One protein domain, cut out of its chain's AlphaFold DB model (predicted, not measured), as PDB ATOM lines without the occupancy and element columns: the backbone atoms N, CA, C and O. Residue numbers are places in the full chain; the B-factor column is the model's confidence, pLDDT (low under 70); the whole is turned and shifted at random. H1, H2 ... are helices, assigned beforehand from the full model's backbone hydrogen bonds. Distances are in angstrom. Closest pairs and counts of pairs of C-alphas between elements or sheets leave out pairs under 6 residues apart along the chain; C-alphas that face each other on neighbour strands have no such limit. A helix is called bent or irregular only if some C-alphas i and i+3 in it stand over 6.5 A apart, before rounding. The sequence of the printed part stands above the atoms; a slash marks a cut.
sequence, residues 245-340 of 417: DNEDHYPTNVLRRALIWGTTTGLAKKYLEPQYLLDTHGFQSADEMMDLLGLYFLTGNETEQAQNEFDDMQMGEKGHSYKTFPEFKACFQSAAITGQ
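This is residues 245 to 340 of the 417 residues of the protein "CCHC-type domain-containing protein" of Pseudogymnoascus sp. VKM F-4517 (FW-2822) (UniProt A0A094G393). One long helix, H3, makes most of the length of this model, with a small helical hairpin, H1 and H2, at its first end and a single helix, H4, folding back along its other end. H1 and H4 sit toward opposite ends of the long axis, and a long loop, residues 312 to 324, makes the turn from H3 to H4. The printed part has 96 residues with four named helices, in the order H1, H2, H3, H4, and no named strand; the class is all helix. The whole is extended, with a radius of gyration of the C-alphas of 19.9 A, and elongated, with spans of 56 by 30 by 19 A.

Start with H1, residues 253 to 263, H2, residues 266 to 276, and H3, residues 287 to 311, which form an up and down bundle, each helix running against the one before it. H1 and H2, a helical hairpin, only just touch, with 3 pairs of C-alphas within 8 A; look at Trp 261 and Lys 269, whose C-alphas are the closest at 7.2 A, and find a shallow tilt of 29 degrees, opposite ways. H2 and H3, also a hairpin, touch through residues 289 to 293 alone of H3; the closest C-alphas are those of Ala 268 and Leu 293, 6.9 A apart, at a shallow tilt of 32 degrees, opposite ways. H1 and H3 are close but not clearly touching, the C-alphas of Arg 257 and Met 289 being closest at 7.2 A. Further on, residues 302 to 310 of H3 touch residues 332 to 338 of H4, residues 325 to 338, in a third hairpin, opposite ways at a steep tilt of 41 degrees; the closest C-alphas, of Ala 306 and Ala 335, are 4.8 A apart. H4 is apart from H1 and H2. Every O i to N i+4 pair is within hydrogen-bond range in H1 and H4, against 5 of 7 in H2 and 20 of 21 in H3.

Find C-alpha 253 at (121.639, 135.942, 196.403), where H1 begins. H2 is irregular, but only just: C-alphas 271 and 274 are 6.8 A apart. From C-alpha 287 at (124.606, 129.417, 201.240), H3 runs 34.9 A to C-alpha 311. H4 runs 19.9 A and ends at C-alpha 338, at (138.889, 115.589, 218.301).

The C-alphas farthest apart, of Thr 280 and Tyr 322, are 58.0 A from each other. The printed part has no cut. The link from H1 to H2 is tight, that from H2 to H3 short, and that from H3 to H4 long, with 13 residues. Mean pLDDT of the printed part is 79.2; look for values under 70 at residues 245 to 249, 279 to 281, 297 to 301, 316 to 321 and 340.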
ATOM      1  N   ASP A 245     112.447 133.106 207.348       49.06
ATOM      2  CA  ASP A 245     111.905 134.341 207.945       49.06
ATOM      3  C   ASP A 245     112.601 135.650 207.501       49.06
ATOM      4  O   ASP A 245     112.084 136.737 207.750       49.06
ATOM      5  N   ASN A 246     113.783 135.576 206.874       51.22
ATOM      6  CA  ASN A 246     114.551 136.737 206.405       51.22
ATOM      7  C   ASN A 246     114.554 136.901 204.864       51.22
ATOM      8  O   ASN A 246     115.275 137.751 204.328       51.22
ATOM      9  N   GLU A 247     113.757 136.109 204.133       54.03
ATOM     10  CA  GLU A 247     113.635 136.177 202.668       54.03
ATOM     11  C   GLU A 247     113.145 137.545 202.168       54.03
ATOM     12  O   GLU A 247     113.714 138.088 201.214       54.03
ATOM     13  N   ASP A 248     112.197 138.152 202.887       59.25
ATOM     14  CA  ASP A 248     111.588 139.456 202.581       59.25
ATOM     15  C   ASP A 248     112.546 140.655 202.708       59.25
ATOM     16  O   ASP A 248     112.238 141.757 202.247       59.25
ATOM     17  N   HIS A 249     113.709 140.489 203.346       67.44
ATOM     18  CA  HIS A 249     114.680 141.575 203.541       67.44
ATOM     19  C   HIS A 249     115.858 141.530 202.562       67.44
ATOM     20  O   HIS A 249     116.438 142.574 202.258       67.44
ATOM     21  N   TYR A 250     116.191 140.354 202.023       76.44
ATOM     22  CA  TYR A 250     117.298 140.179 201.078       76.44
ATOM     23  C   TYR A 250     116.888 139.229 199.934       76.44
ATOM     24  O   TYR A 250     117.312 138.067 199.900       76.44
ATOM     25  N   PRO A 251     116.090 139.713 198.959       77.25
ATOM     26  CA  PRO A 251     115.440 138.877 197.944       77.25
ATOM     27  C   PRO A 251     116.373 138.381 196.825       77.25
ATOM     28  O   PRO A 251     115.928 137.676 195.924       77.25
ATOM     29  N   THR A 252     117.664 138.739 196.834       86.69
ATOM     30  CA  THR A 252     118.635 138.229 195.852       86.69
ATOM     31  C   THR A 252     119.873 137.655 196.527       86.69
ATOM     32  O   THR A 252     120.386 138.204 197.507       86.69
ATOM     33  N   ASN A 253     120.405 136.579 195.945       87.38
ATOM     34  CA  ASN A 253     121.639 135.942 196.403       87.38
ATOM     35  C   ASN A 253     122.835 136.916 196.419       87.38
ATOM     36  O   ASN A 253     123.658 136.860 197.327       87.38
ATOM     37  N   VAL A 254     122.887 137.875 195.484       88.50
ATOM     38  CA  VAL A 254     123.910 138.938 195.451       88.50
ATOM     39  C   VAL A 254     123.867 139.803 196.716       88.50
ATOM     40  O   VAL A 254     124.909 140.074 197.310       88.50
ATOM     41  N   LEU A 255     122.672 140.204 197.167       88.69
ATOM     42  CA  LEU A 255     122.516 141.002 198.388       88.69
ATOM     43  C   LEU A 255     122.815 140.186 199.654       88.69
ATOM     44  O   LEU A 255     123.459 140.708 200.562       88.69
ATOM     45  N   ARG A 256     122.416 138.906 199.708       90.38
ATOM     46  CA  ARG A 256     122.750 138.008 200.829       90.38
ATOM     47  C   ARG A 256     124.263 137.774 200.941       90.38
ATOM     48  O   ARG A 256     124.818 137.919 202.027       90.38
ATOM     49  N   ARG A 257     124.952 137.523 199.820       91.44
ATOM     50  CA  ARG A 257     126.424 137.450 199.763       91.44
ATOM     51  C   ARG A 257     127.089 138.739 200.244       91.44
ATOM     52  O   ARG A 257     127.997 138.688 201.069       91.44
ATOM     53  N   ALA A 258     126.609 139.894 199.779       90.25
ATOM     54  CA  ALA A 258     127.123 141.194 200.203       90.25
ATOM     55  C   ALA A 258     126.890 141.466 201.701       90.25
ATOM     56  O   ALA A 258     127.744 142.075 202.344       90.25
ATOM     57  N   LEU A 259     125.782 140.980 202.274       91.44
ATOM     58  CA  LEU A 259     125.523 141.032 203.714       91.44
ATOM     59  C   LEU A 259     126.521 140.164 204.495       91.44
ATOM     60  O   LEU A 259     127.148 140.675 205.419       91.44
ATOM     61  N   ILE A 260     126.720 138.899 204.103       90.69
ATOM     62  CA  ILE A 260     127.683 137.984 204.747       90.69
ATOM     63  C   ILE A 260     129.104 138.548 204.645       90.69
ATOM     64  O   ILE A 260     129.830 138.600 205.637       90.69
ATOM     65  N   TRP A 261     129.509 139.056 203.480       92.56
ATOM     66  CA  TRP A 261     130.790 139.747 203.327       92.56
ATOM     67  C   TRP A 261     130.871 141.047 204.143       92.56
ATOM     68  O   TRP A 261     131.944 141.413 204.610       92.56
ATOM     69  N   GLY A 262     129.763 141.758 204.350       91.56
ATOM     70  CA  GLY A 262     129.718 142.968 205.172       91.56
ATOM     71  C   GLY A 262     129.846 142.699 206.676       91.56
ATOM     72  O   GLY A 262     130.469 143.490 207.384       91.56
ATOM     73  N   THR A 263     129.284 141.591 207.166       88.69
ATOM     74  CA  THR A 263     129.297 141.213 208.591       88.69
ATOM     75  C   THR A 263     130.517 140.378 208.985       88.69
ATOM     76  O   THR A 263     130.975 140.467 210.127       88.69
ATOM     77  N   THR A 264     131.092 139.603 208.060       85.69
ATOM     78  CA  THR A 264     132.298 138.802 208.317       85.69
ATOM     79  C   THR A 264     133.552 139.663 208.458       85.69
ATOM     80  O   THR A 264     133.875 140.533 207.639       85.69
ATOM     81  N   THR A 265     134.296 139.393 209.529       84.81
ATOM     82  CA  THR A 265     135.497 140.127 209.943       84.81
ATOM     83  C   THR A 265     136.568 139.159 210.453       84.81
ATOM     84  O   THR A 265     136.304 137.971 210.643       84.81
ATOM     85  N   GLY A 266     137.798 139.646 210.642       85.44
ATOM     86  CA  GLY A 266     138.904 138.828 211.148       85.44
ATOM     87  C   GLY A 266     139.234 137.636 210.243       85.44
ATOM     88  O   GLY A 266     139.205 137.749 209.017       85.44
ATOM     89  N   LEU A 267     139.541 136.490 210.856       78.19
ATOM     90  CA  LEU A 267     139.973 135.283 210.150       78.19
ATOM     91  C   LEU A 267     138.908 134.747 209.171       78.19
ATOM     92  O   LEU A 267     139.253 134.349 208.063       78.19
ATOM     93  N   ALA A 268     137.620 134.841 209.524       81.50
ATOM     94  CA  ALA A 268     136.508 134.442 208.655       81.50
ATOM     95  C   ALA A 268     136.523 135.177 207.308       81.50
ATOM     96  O   ALA A 268     136.308 134.582 206.254       81.50
ATOM     97  N   LYS A 269     136.845 136.476 207.336       86.88
ATOM     98  CA  LYS A 269     136.952 137.287 206.122       86.88
ATOM     99  C   LYS A 269     138.095 136.815 205.225       86.88
ATOM    100  O   LYS A 269     137.897 136.714 204.022       86.88
ATOM    101  N   LYS A 270     139.245 136.466 205.812       84.19
ATOM    102  CA  LYS A 270     140.436 135.985 205.093       84.19
ATOM    103  C   LYS A 270     140.201 134.655 204.360       84.19
ATOM    104  O   LYS A 270     140.849 134.419 203.347       84.19
ATOM    105  N   TYR A 271     139.290 133.800 204.835       83.19
ATOM    106  CA  TYR A 271     138.905 132.574 204.118       83.19
ATOM    107  C   TYR A 271     137.919 132.829 202.972       83.19
ATOM    108  O   TYR A 271     138.009 132.172 201.941       83.19
ATOM    109  N   LEU A 272     137.017 133.807 203.112       89.25
ATOM    110  CA  LEU A 272     136.101 134.207 202.038       89.25
ATOM    111  C   LEU A 272     136.794 135.025 200.936       89.25
ATOM    112  O   LEU A 272     136.428 134.917 199.770       89.25
ATOM    113  N   GLU A 273     137.779 135.851 201.291       88.38
ATOM    114  CA  GLU A 273     138.434 136.831 200.412       88.38
ATOM    115  C   GLU A 273     138.960 136.264 199.072       88.38
ATOM    116  O   GLU A 273     138.666 136.878 198.042       88.38
ATOM    117  N   PRO A 274     139.636 135.094 199.015       85.50
ATOM    118  CA  PRO A 274     140.180 134.551 197.769       85.50
ATOM    119  C   PRO A 274     139.123 134.109 196.754       85.50
ATOM    120  O   PRO A 274     139.442 134.012 195.577       85.50
ATOM    121  N   GLN A 275     137.891 133.829 197.188       85.94
ATOM    122  CA  GLN A 275     136.773 133.481 196.302       85.94
ATOM    123  C   GLN A 275     135.842 134.680 196.096       85.94
ATOM    124  O   GLN A 275     135.441 134.967 194.974       85.94
ATOM    125  N   TYR A 276     135.544 135.450 197.146       86.62
ATOM    126  CA  TYR A 276     134.624 136.588 197.075       86.62
ATOM    127  C   TYR A 276     135.103 137.699 196.124       86.62
ATOM    128  O   TYR A 276     134.276 138.403 195.546       86.62
ATOM    129  N   LEU A 277     136.420 137.855 195.944       85.94
ATOM    130  CA  LEU A 277     137.015 138.856 195.050       85.94
ATOM    131  C   LEU A 277     137.315 138.343 193.624       85.94
ATOM    132  O   LEU A 277     137.893 139.089 192.836       85.94
ATOM    133  N   LEU A 278     136.953 137.103 193.267       86.38
ATOM    134  CA  LEU A 278     137.172 136.570 191.915       86.38
ATOM    135  C   LEU A 278     135.975 136.830 190.991       86.38
ATOM    136  O   LEU A 278     134.958 136.147 191.072       86.38
ATOM    137  N   ASP A 279     136.154 137.728 190.018       68.94
ATOM    138  CA  ASP A 279     135.159 138.020 188.969       68.94
ATOM    139  C   ASP A 279     134.763 136.789 188.121       68.94
ATOM    140  O   ASP A 279     133.703 136.780 187.496       68.94
ATOM    141  N   THR A 280     135.609 135.752 188.067       68.25
ATOM    142  CA  THR A 280     135.405 134.545 187.244       68.25
ATOM    143  C   THR A 280     134.906 133.321 188.013       68.25
ATOM    144  O   THR A 280     134.255 132.465 187.414       68.25
ATOM    145  N   HIS A 281     135.211 133.218 189.310       69.25
ATOM    146  CA  HIS A 281     134.973 132.025 190.139       69.25
ATOM    147  C   HIS A 281     134.541 132.377 191.574       69.25
ATOM    148  O   HIS A 281     134.897 131.689 192.529       69.25
ATOM    149  N   GLY A 282     133.801 133.475 191.734       84.62
ATOM    150  CA  GLY A 282     133.198 133.847 193.009       84.62
ATOM    151  C   GLY A 282     131.933 133.056 193.341       84.62
ATOM    152  O   GLY A 282     131.265 132.520 192.455       84.62
ATOM    153  N   PHE A 283     131.602 133.031 194.634       89.12
ATOM    154  CA  PHE A 283     130.453 132.324 195.207       89.12
ATOM    155  C   PHE A 283     129.152 132.529 194.411       89.12
ATOM    156  O   PHE A 283     128.732 133.660 194.134       89.12
ATOM    157  N   GLN A 284     128.478 131.430 194.092       90.19
ATOM    158  CA  GLN A 284     127.247 131.369 193.311       90.19
ATOM    159  C   GLN A 284     126.024 131.711 194.167       90.19
ATOM    160  O   GLN A 284     125.157 132.472 193.719       90.19
ATOM    161  N   SER A 285     125.992 131.251 195.424       91.06
ATOM    162  CA  SER A 285     124.952 131.575 196.410       91.06
ATOM    163  C   SER A 285     125.526 132.184 197.695       91.06
ATOM    164  O   SER A 285     126.735 132.333 197.860       91.06
ATOM    165  N   ALA A 286     124.645 132.633 198.585       90.75
ATOM    166  CA  ALA A 286     124.995 133.007 199.952       90.75
ATOM    167  C   ALA A 286     125.219 131.780 200.843       90.75
ATOM    168  O   ALA A 286     126.021 131.832 201.770       90.75
ATOM    169  N   ASP A 287     124.545 130.684 200.519       89.44
ATOM    170  CA  ASP A 287     124.606 129.417 201.240       89.44
ATOM    171  C   ASP A 287     126.001 128.794 201.081       89.44
ATOM    172  O   ASP A 287     126.623 128.463 202.076       89.44
ATOM    173  N   GLU A 288     126.593 128.840 199.880       91.75
ATOM    174  CA  GLU A 288     127.982 128.416 199.618       91.75
ATOM    175  C   GLU A 288     129.020 129.190 200.466       91.75
ATOM    176  O   GLU A 288     130.029 128.631 200.901       91.75
ATOM    177  N   MET A 289     128.765 130.474 200.764       91.50
ATOM    178  CA  MET A 289     129.594 131.245 201.704       91.50
ATOM    179  C   MET A 289     129.393 130.787 203.153       91.50
ATOM    180  O   MET A 289     130.351 130.774 203.925       91.50
ATOM    181  N   MET A 290     128.161 130.440 203.536       89.31
ATOM    182  CA  MET A 290     127.841 129.931 204.873       89.31
ATOM    183  C   MET A 290     128.375 128.511 205.088       89.31
ATOM    184  O   MET A 290     128.875 128.234 206.172       89.31
ATOM    185  N   ASP A 291     128.351 127.656 204.065       88.56
ATOM    186  CA  ASP A 291     128.897 126.298 204.085       88.56
ATOM    187  C   ASP A 291     130.420 126.324 204.231       88.56
ATOM    188  O   ASP A 291     130.970 125.635 205.091       88.56
ATOM    189  N   LEU A 292     131.119 127.184 203.474       87.25
ATOM    190  CA  LEU A 292     132.567 127.351 203.625       87.25
ATOM    191  C   LEU A 292     132.933 127.870 205.025       87.25
ATOM    192  O   LEU A 292     133.879 127.378 205.641       87.25
ATOM    193  N   LEU A 293     132.173 128.833 205.561       86.94
ATOM    194  CA  LEU A 293     132.334 129.267 206.952       86.94
ATOM    195  C   LEU A 293     132.026 128.131 207.938       86.94
ATOM    196  O   LEU A 293     132.751 127.984 208.917       86.94
ATOM    197  N   GLY A 294     131.003 127.317 207.685       84.19
ATOM    198  CA  GLY A 294     130.656 126.150 208.492       84.19
ATOM    199  C   GLY A 294     131.818 125.167 208.588       84.19
ATOM    200  O   GLY A 294     132.233 124.825 209.691       84.19
ATOM    201  N   LEU A 295     132.416 124.801 207.451       82.62
ATOM    202  CA  LEU A 295     133.574 123.901 207.383       82.62
ATOM    203  C   LEU A 295     134.784 124.415 208.183       82.62
ATOM    204  O   LEU A 295     135.461 123.625 208.834       82.62
ATOM    205  N   TYR A 296     135.055 125.726 208.179       72.12
ATOM    206  CA  TYR A 296     136.165 126.290 208.960       72.12
ATOM    207  C   TYR A 296     135.833 126.525 210.441       72.12
ATOM    208  O   TYR A 296     136.710 126.341 211.285       72.12
ATOM    209  N   PHE A 297     134.608 126.935 210.784       67.69
ATOM    210  CA  PHE A 297     134.265 127.371 212.145       67.69
ATOM    211  C   PHE A 297     133.540 126.329 212.998       67.69
ATOM    212  O   PHE A 297     133.691 126.397 214.212       67.69
ATOM    213  N   LEU A 298     132.825 125.357 212.425       63.44
ATOM    214  CA  LEU A 298     132.301 124.221 213.197       63.44
ATOM    215  C   LEU A 298     133.467 123.310 213.591       63.44
ATOM    216  O   LEU A 298     133.819 123.239 214.763       63.44
ATOM    217  N   THR A 299     134.169 122.742 212.605       55.78
ATOM    218  CA  THR A 299     135.323 121.856 212.842       55.78
ATOM    219  C   THR A 299     136.462 122.558 213.590       55.78
ATOM    220  O   THR A 299     137.098 121.950 214.452       55.78
ATOM    221  N   GLY A 300     136.700 123.847 213.311       62.31
ATOM    222  CA  GLY A 300     137.690 124.656 214.027       62.31
ATOM    223  C   GLY A 300     137.334 124.875 215.499       62.31
ATOM    224  O   GLY A 300     138.159 124.594 216.362       62.31
ATOM    225  N   ASN A 301     136.103 125.310 215.801       68.06
ATOM    226  CA  ASN A 301     135.662 125.521 217.183       68.06
ATOM    227  C   ASN A 301     135.534 124.197 217.950       68.06
ATOM    228  O   ASN A 301     135.824 124.171 219.136       68.06
ATOM    229  N   GLU A 302     135.119 123.102 217.310       70.50
ATOM    230  CA  GLU A 302     135.052 121.776 217.940       70.50
ATOM    231  C   GLU A 302     136.448 121.222 218.264       70.50
ATOM    232  O   GLU A 302     136.645 120.693 219.355       70.50
ATOM    233  N   THR A 303     137.434 121.407 217.377       71.56
ATOM    234  CA  THR A 303     138.840 121.043 217.644       71.56
ATOM    235  C   THR A 303     139.440 121.929 218.743       71.56
ATOM    236  O   THR A 303     140.033 121.411 219.686       71.56
ATOM    237  N   GLU A 304     139.248 123.254 218.680       76.69
ATOM    238  CA  GLU A 304     139.727 124.195 219.708       76.69
ATOM    239  C   GLU A 304     139.056 123.925 221.066       76.69
ATOM    240  O   GLU A 304     139.727 123.895 222.095       76.69
ATOM    241  N   GLN A 305     137.747 123.660 221.095       77.12
ATOM    242  CA  GLN A 305     137.033 123.290 222.316       77.12
ATOM    243  C   GLN A 305     137.528 121.949 222.868       77.12
ATOM    244  O   GLN A 305     137.810 121.875 224.057       77.12
ATOM    245  N   ALA A 306     137.700 120.919 222.033       75.69
ATOM    246  CA  ALA A 306     138.226 119.625 222.468       75.69
ATOM    247  C   ALA A 306     139.674 119.712 222.982       75.69
ATOM    248  O   ALA A 306     140.030 118.984 223.905       75.69
ATOM    249  N   GLN A 307     140.491 120.615 222.432       76.12
ATOM    250  CA  GLN A 307     141.840 120.898 222.925       76.12
ATOM    251  C   GLN A 307     141.805 121.574 224.307       76.12
ATOM    252  O   GLN A 307     142.456 121.093 225.229       76.12
ATOM    253  N   ASN A 308     140.983 122.614 224.491       80.12
ATOM    254  CA  ASN A 308     140.799 123.242 225.807       80.12
ATOM    255  C   ASN A 308     140.212 122.250 226.836       80.12
ATOM    256  O   ASN A 308     140.702 122.165 227.957       80.12
ATOM    257  N   GLU A 309     139.209 121.448 226.455       81.44
ATOM    258  CA  GLU A 309     138.627 120.401 227.311       81.44
ATOM    259  C   GLU A 309     139.613 119.267 227.631       81.44
ATOM    260  O   GLU A 309     139.447 118.606 228.654       81.44
ATOM    261  N   PHE A 310     140.621 119.026 226.786       81.25
ATOM    262  CA  PHE A 310     141.714 118.086 227.046       81.25
ATOM    263  C   PHE A 310     142.722 118.661 228.052       81.25
ATOM    264  O   PHE A 310     143.057 117.977 229.020       81.25
ATOM    265  N   ASP A 311     143.153 119.911 227.862       79.06
ATOM    266  CA  ASP A 311     144.112 120.588 228.748       79.06
ATOM    267  C   ASP A 311     143.523 120.853 230.153       79.06
ATOM    268  O   ASP A 311     144.226 120.709 231.155       79.06
ATOM    269  N   ASP A 312     142.218 121.142 230.249       80.44
ATOM    270  CA  ASP A 312     141.484 121.282 231.519       80.44
ATOM    271  C   ASP A 312     141.137 119.923 232.189       80.44
ATOM    272  O   ASP A 312     140.683 119.898 233.339       80.44
ATOM    273  N   MET A 313     141.321 118.766 231.528       80.81
ATOM    274  CA  MET A 313     140.801 117.472 232.016       80.81
ATOM    275  C   MET A 313     141.656 116.818 233.120       80.81
ATOM    276  O   MET A 313     142.341 115.812 232.917       80.81
ATOM    277  N   GLN A 314     141.550 117.325 234.349       73.62
ATOM    278  CA  GLN A 314     142.240 116.761 235.516       73.62
ATOM    279  C   GLN A 314     141.371 115.794 236.343       73.62
ATOM    280  O   GLN A 314     140.250 116.097 236.763       73.62
ATOM    281  N   MET A 315     141.914 114.606 236.636       70.19
ATOM    282  CA  MET A 315     141.264 113.622 237.512       70.19
ATOM    283  C   MET A 315     141.259 114.080 238.973       70.19
ATOM    284  O   MET A 315     142.293 114.419 239.538       70.19
ATOM    285  N   GLY A 316     140.086 114.015 239.607       66.50
ATOM    286  CA  GLY A 316     139.899 114.397 241.010       66.50
ATOM    287  C   GLY A 316     139.681 115.893 241.250       66.50
ATOM    288  O   GLY A 316     139.380 116.276 242.381       66.50
ATOM    289  N   GLU A 317     139.759 116.740 240.217       66.44
ATOM    290  CA  GLU A 317     139.401 118.152 240.346       66.44
ATOM    291  C   GLU A 317     137.883 118.341 240.559       66.44
ATOM    292  O   GLU A 317     137.056 117.458 240.306       66.44
ATOM    293  N   LYS A 318     137.500 119.513 241.075       56.81
ATOM    294  CA  LYS A 318     136.175 119.828 241.631       56.81
ATOM    295  C   LYS A 318     134.995 119.687 240.655       56.81
ATOM    296  O   LYS A 318     133.860 119.637 241.120       56.81
ATOM    297  N   GLY A 319     135.252 119.624 239.345       62.34
ATOM    298  CA  GLY A 319     134.257 119.357 238.297       62.34
ATOM    299  C   GLY A 319     134.206 117.904 237.799       62.34
ATOM    300  O   GLY A 319     133.308 117.560 237.034       62.34
ATOM    301  N   HIS A 320     135.146 117.042 238.201       60.84
ATOM    302  CA  HIS A 320     135.287 115.663 237.701       60.84
ATOM    303  C   HIS A 320     135.368 114.602 238.811       60.84
ATOM    304  O   HIS A 320     135.395 113.410 238.519       60.84
ATOM    305  N   SER A 321     135.341 115.002 240.083       62.56
ATOM    306  CA  SER A 321     135.448 114.122 241.258       62.56
ATOM    307  C   SER A 321     134.370 113.031 241.393       62.56
ATOM    308  O   SER A 321     134.549 112.104 242.178       62.56
ATOM    309  N   TYR A 322     133.268 113.116 240.638       72.31
ATOM    310  CA  TYR A 322     132.207 112.097 240.584       72.31
ATOM    311  C   TYR A 322     132.354 111.105 239.414       72.31
ATOM    312  O   TYR A 322     131.616 110.124 239.352       72.31
ATOM    313  N   LYS A 323     133.265 111.370 238.470       79.38
ATOM    314  CA  LYS A 323     133.429 110.619 237.221       79.38
ATOM    315  C   LYS A 323     134.280 109.376 237.479       79.38
ATOM    316  O   LYS A 323     135.373 109.474 238.035       79.38
ATOM    317  N   THR A 324     133.802 108.196 237.093       84.94
ATOM    318  CA  THR A 324     134.583 106.966 237.274       84.94
ATOM    319  C   THR A 324     135.771 106.934 236.307       84.94
ATOM    320  O   THR A 324     135.741 107.539 235.235       84.94
ATOM    321  N   PHE A 325     136.838 106.208 236.658       82.06
ATOM    322  CA  PHE A 325     138.038 106.123 235.813       82.06
ATOM    323  C   PHE A 325     137.759 105.669 234.357       82.06
ATOM    324  O   PHE A 325     138.340 106.267 233.451       82.06
ATOM    325  N   PRO A 326     136.857 104.698 234.077       86.25
ATOM    326  CA  PRO A 326     136.464 104.369 232.703       86.25
ATOM    327  C   PRO A 326     135.792 105.527 231.952       86.25
ATOM    328  O   PRO A 326     136.115 105.759 230.789       86.25
ATOM    329  N   GLU A 327     134.899 106.280 232.603       83.44
ATOM    330  CA  GLU A 327     134.207 107.431 231.999       83.44
ATOM    331  C   GLU A 327     135.162 108.605 231.757       83.44
ATOM    332  O   GLU A 327     135.080 109.273 230.727       83.44
ATOM    333  N   PHE A 328     136.094 108.856 232.684       85.31
ATOM    334  CA  PHE A 328     137.167 109.824 232.470       85.31
ATOM    335  C   PHE A 328     138.024 109.417 231.273       85.31
ATOM    336  O   PHE A 328     138.192 110.218 230.357       85.31
ATOM    337  N   LYS A 329     138.496 108.162 231.234       83.00
ATOM    338  CA  LYS A 329     139.317 107.650 230.131       83.00
ATOM    339  C   LYS A 329     138.599 107.788 228.784       83.00
ATOM    340  O   LYS A 329     139.224 108.234 227.829       83.00
ATOM    341  N   ALA A 330     137.309 107.455 228.711       84.75
ATOM    342  CA  ALA A 330     136.526 107.589 227.484       84.75
ATOM    343  C   ALA A 330     136.486 109.043 226.979       84.75
ATOM    344  O   ALA A 330     136.791 109.288 225.815       84.75
ATOM    345  N   CYS A 331     136.190 110.011 227.858       81.88
ATOM    346  CA  CYS A 331     136.162 111.428 227.482       81.88
ATOM    347  C   CYS A 331     137.550 111.995 227.150       81.88
ATOM    348  O   CYS A 331     137.682 112.754 226.195       81.88
ATOM    349  N   PHE A 332     138.584 111.605 227.899       84.81
ATOM    350  CA  PHE A 332     139.969 111.990 227.631       84.81
ATOM    351  C   PHE A 332     140.415 111.503 226.245       84.81
ATOM    352  O   PHE A 332     140.990 112.263 225.472       84.81
ATOM    353  N   GLN A 333     140.076 110.258 225.886       82.62
ATOM    354  CA  GLN A 333     140.354 109.713 224.558       82.62
ATOM    355  C   GLN A 333     139.554 110.425 223.454       82.62
ATOM    356  O   GLN A 333     140.133 110.721 222.413       82.62
ATOM    357  N   SER A 334     138.270 110.751 223.660       78.31
ATOM    358  CA  SER A 334     137.509 111.509 222.654       78.31
ATOM    359  C   SER A 334     138.036 112.934 222.467       78.31
ATOM    360  O   SER A 334     138.149 113.383 221.331       78.31
ATOM    361  N   ALA A 335     138.413 113.627 223.547       81.44
ATOM    362  CA  ALA A 335     138.969 114.978 223.467       81.44
ATOM    363  C   ALA A 335     140.347 114.992 222.784       81.44
ATOM    364  O   ALA A 335     140.573 115.813 221.901       81.44
ATOM    365  N   ALA A 336     141.225 114.031 223.095       76.88
ATOM    366  CA  ALA A 336     142.524 113.893 222.432       76.88
ATOM    367  C   ALA A 336     142.395 113.670 220.913       76.88
ATOM    368  O   ALA A 336     143.144 114.257 220.133       76.88
ATOM    369  N   ILE A 337     141.429 112.843 220.492       77.19
ATOM    370  CA  ILE A 337     141.163 112.555 219.074       77.19
ATOM    371  C   ILE A 337     140.590 113.794 218.367       77.19
ATOM    372  O   ILE A 337     141.124 114.204 217.339       77.19
ATOM    373  N   THR A 338     139.542 114.417 218.917       77.88
ATOM    374  CA  THR A 338     138.889 115.589 218.301       77.88
ATOM    375  C   THR A 338     139.785 116.830 218.315       77.88
ATOM    376  O   THR A 338     139.813 117.568 217.337       77.88
ATOM    377  N   GLY A 339     140.577 117.029 219.372       74.94
ATOM    378  CA  GLY A 339     141.583 118.089 219.483       74.94
ATOM    379  C   GLY A 339     142.853 117.846 218.658       74.94
ATOM    380  O   GLY A 339     143.792 118.630 218.750       74.94
ATOM    381  N   GLN A 340     142.916 116.757 217.877       68.69
ATOM    382  CA  GLN A 340     144.072 116.369 217.055       68.69
ATOM    383  C   GLN A 340     145.392 116.339 217.847       68.69
ATOM    384  O   GLN A 340     146.461 116.672 217.323       68.69
TER     385      GLN A 340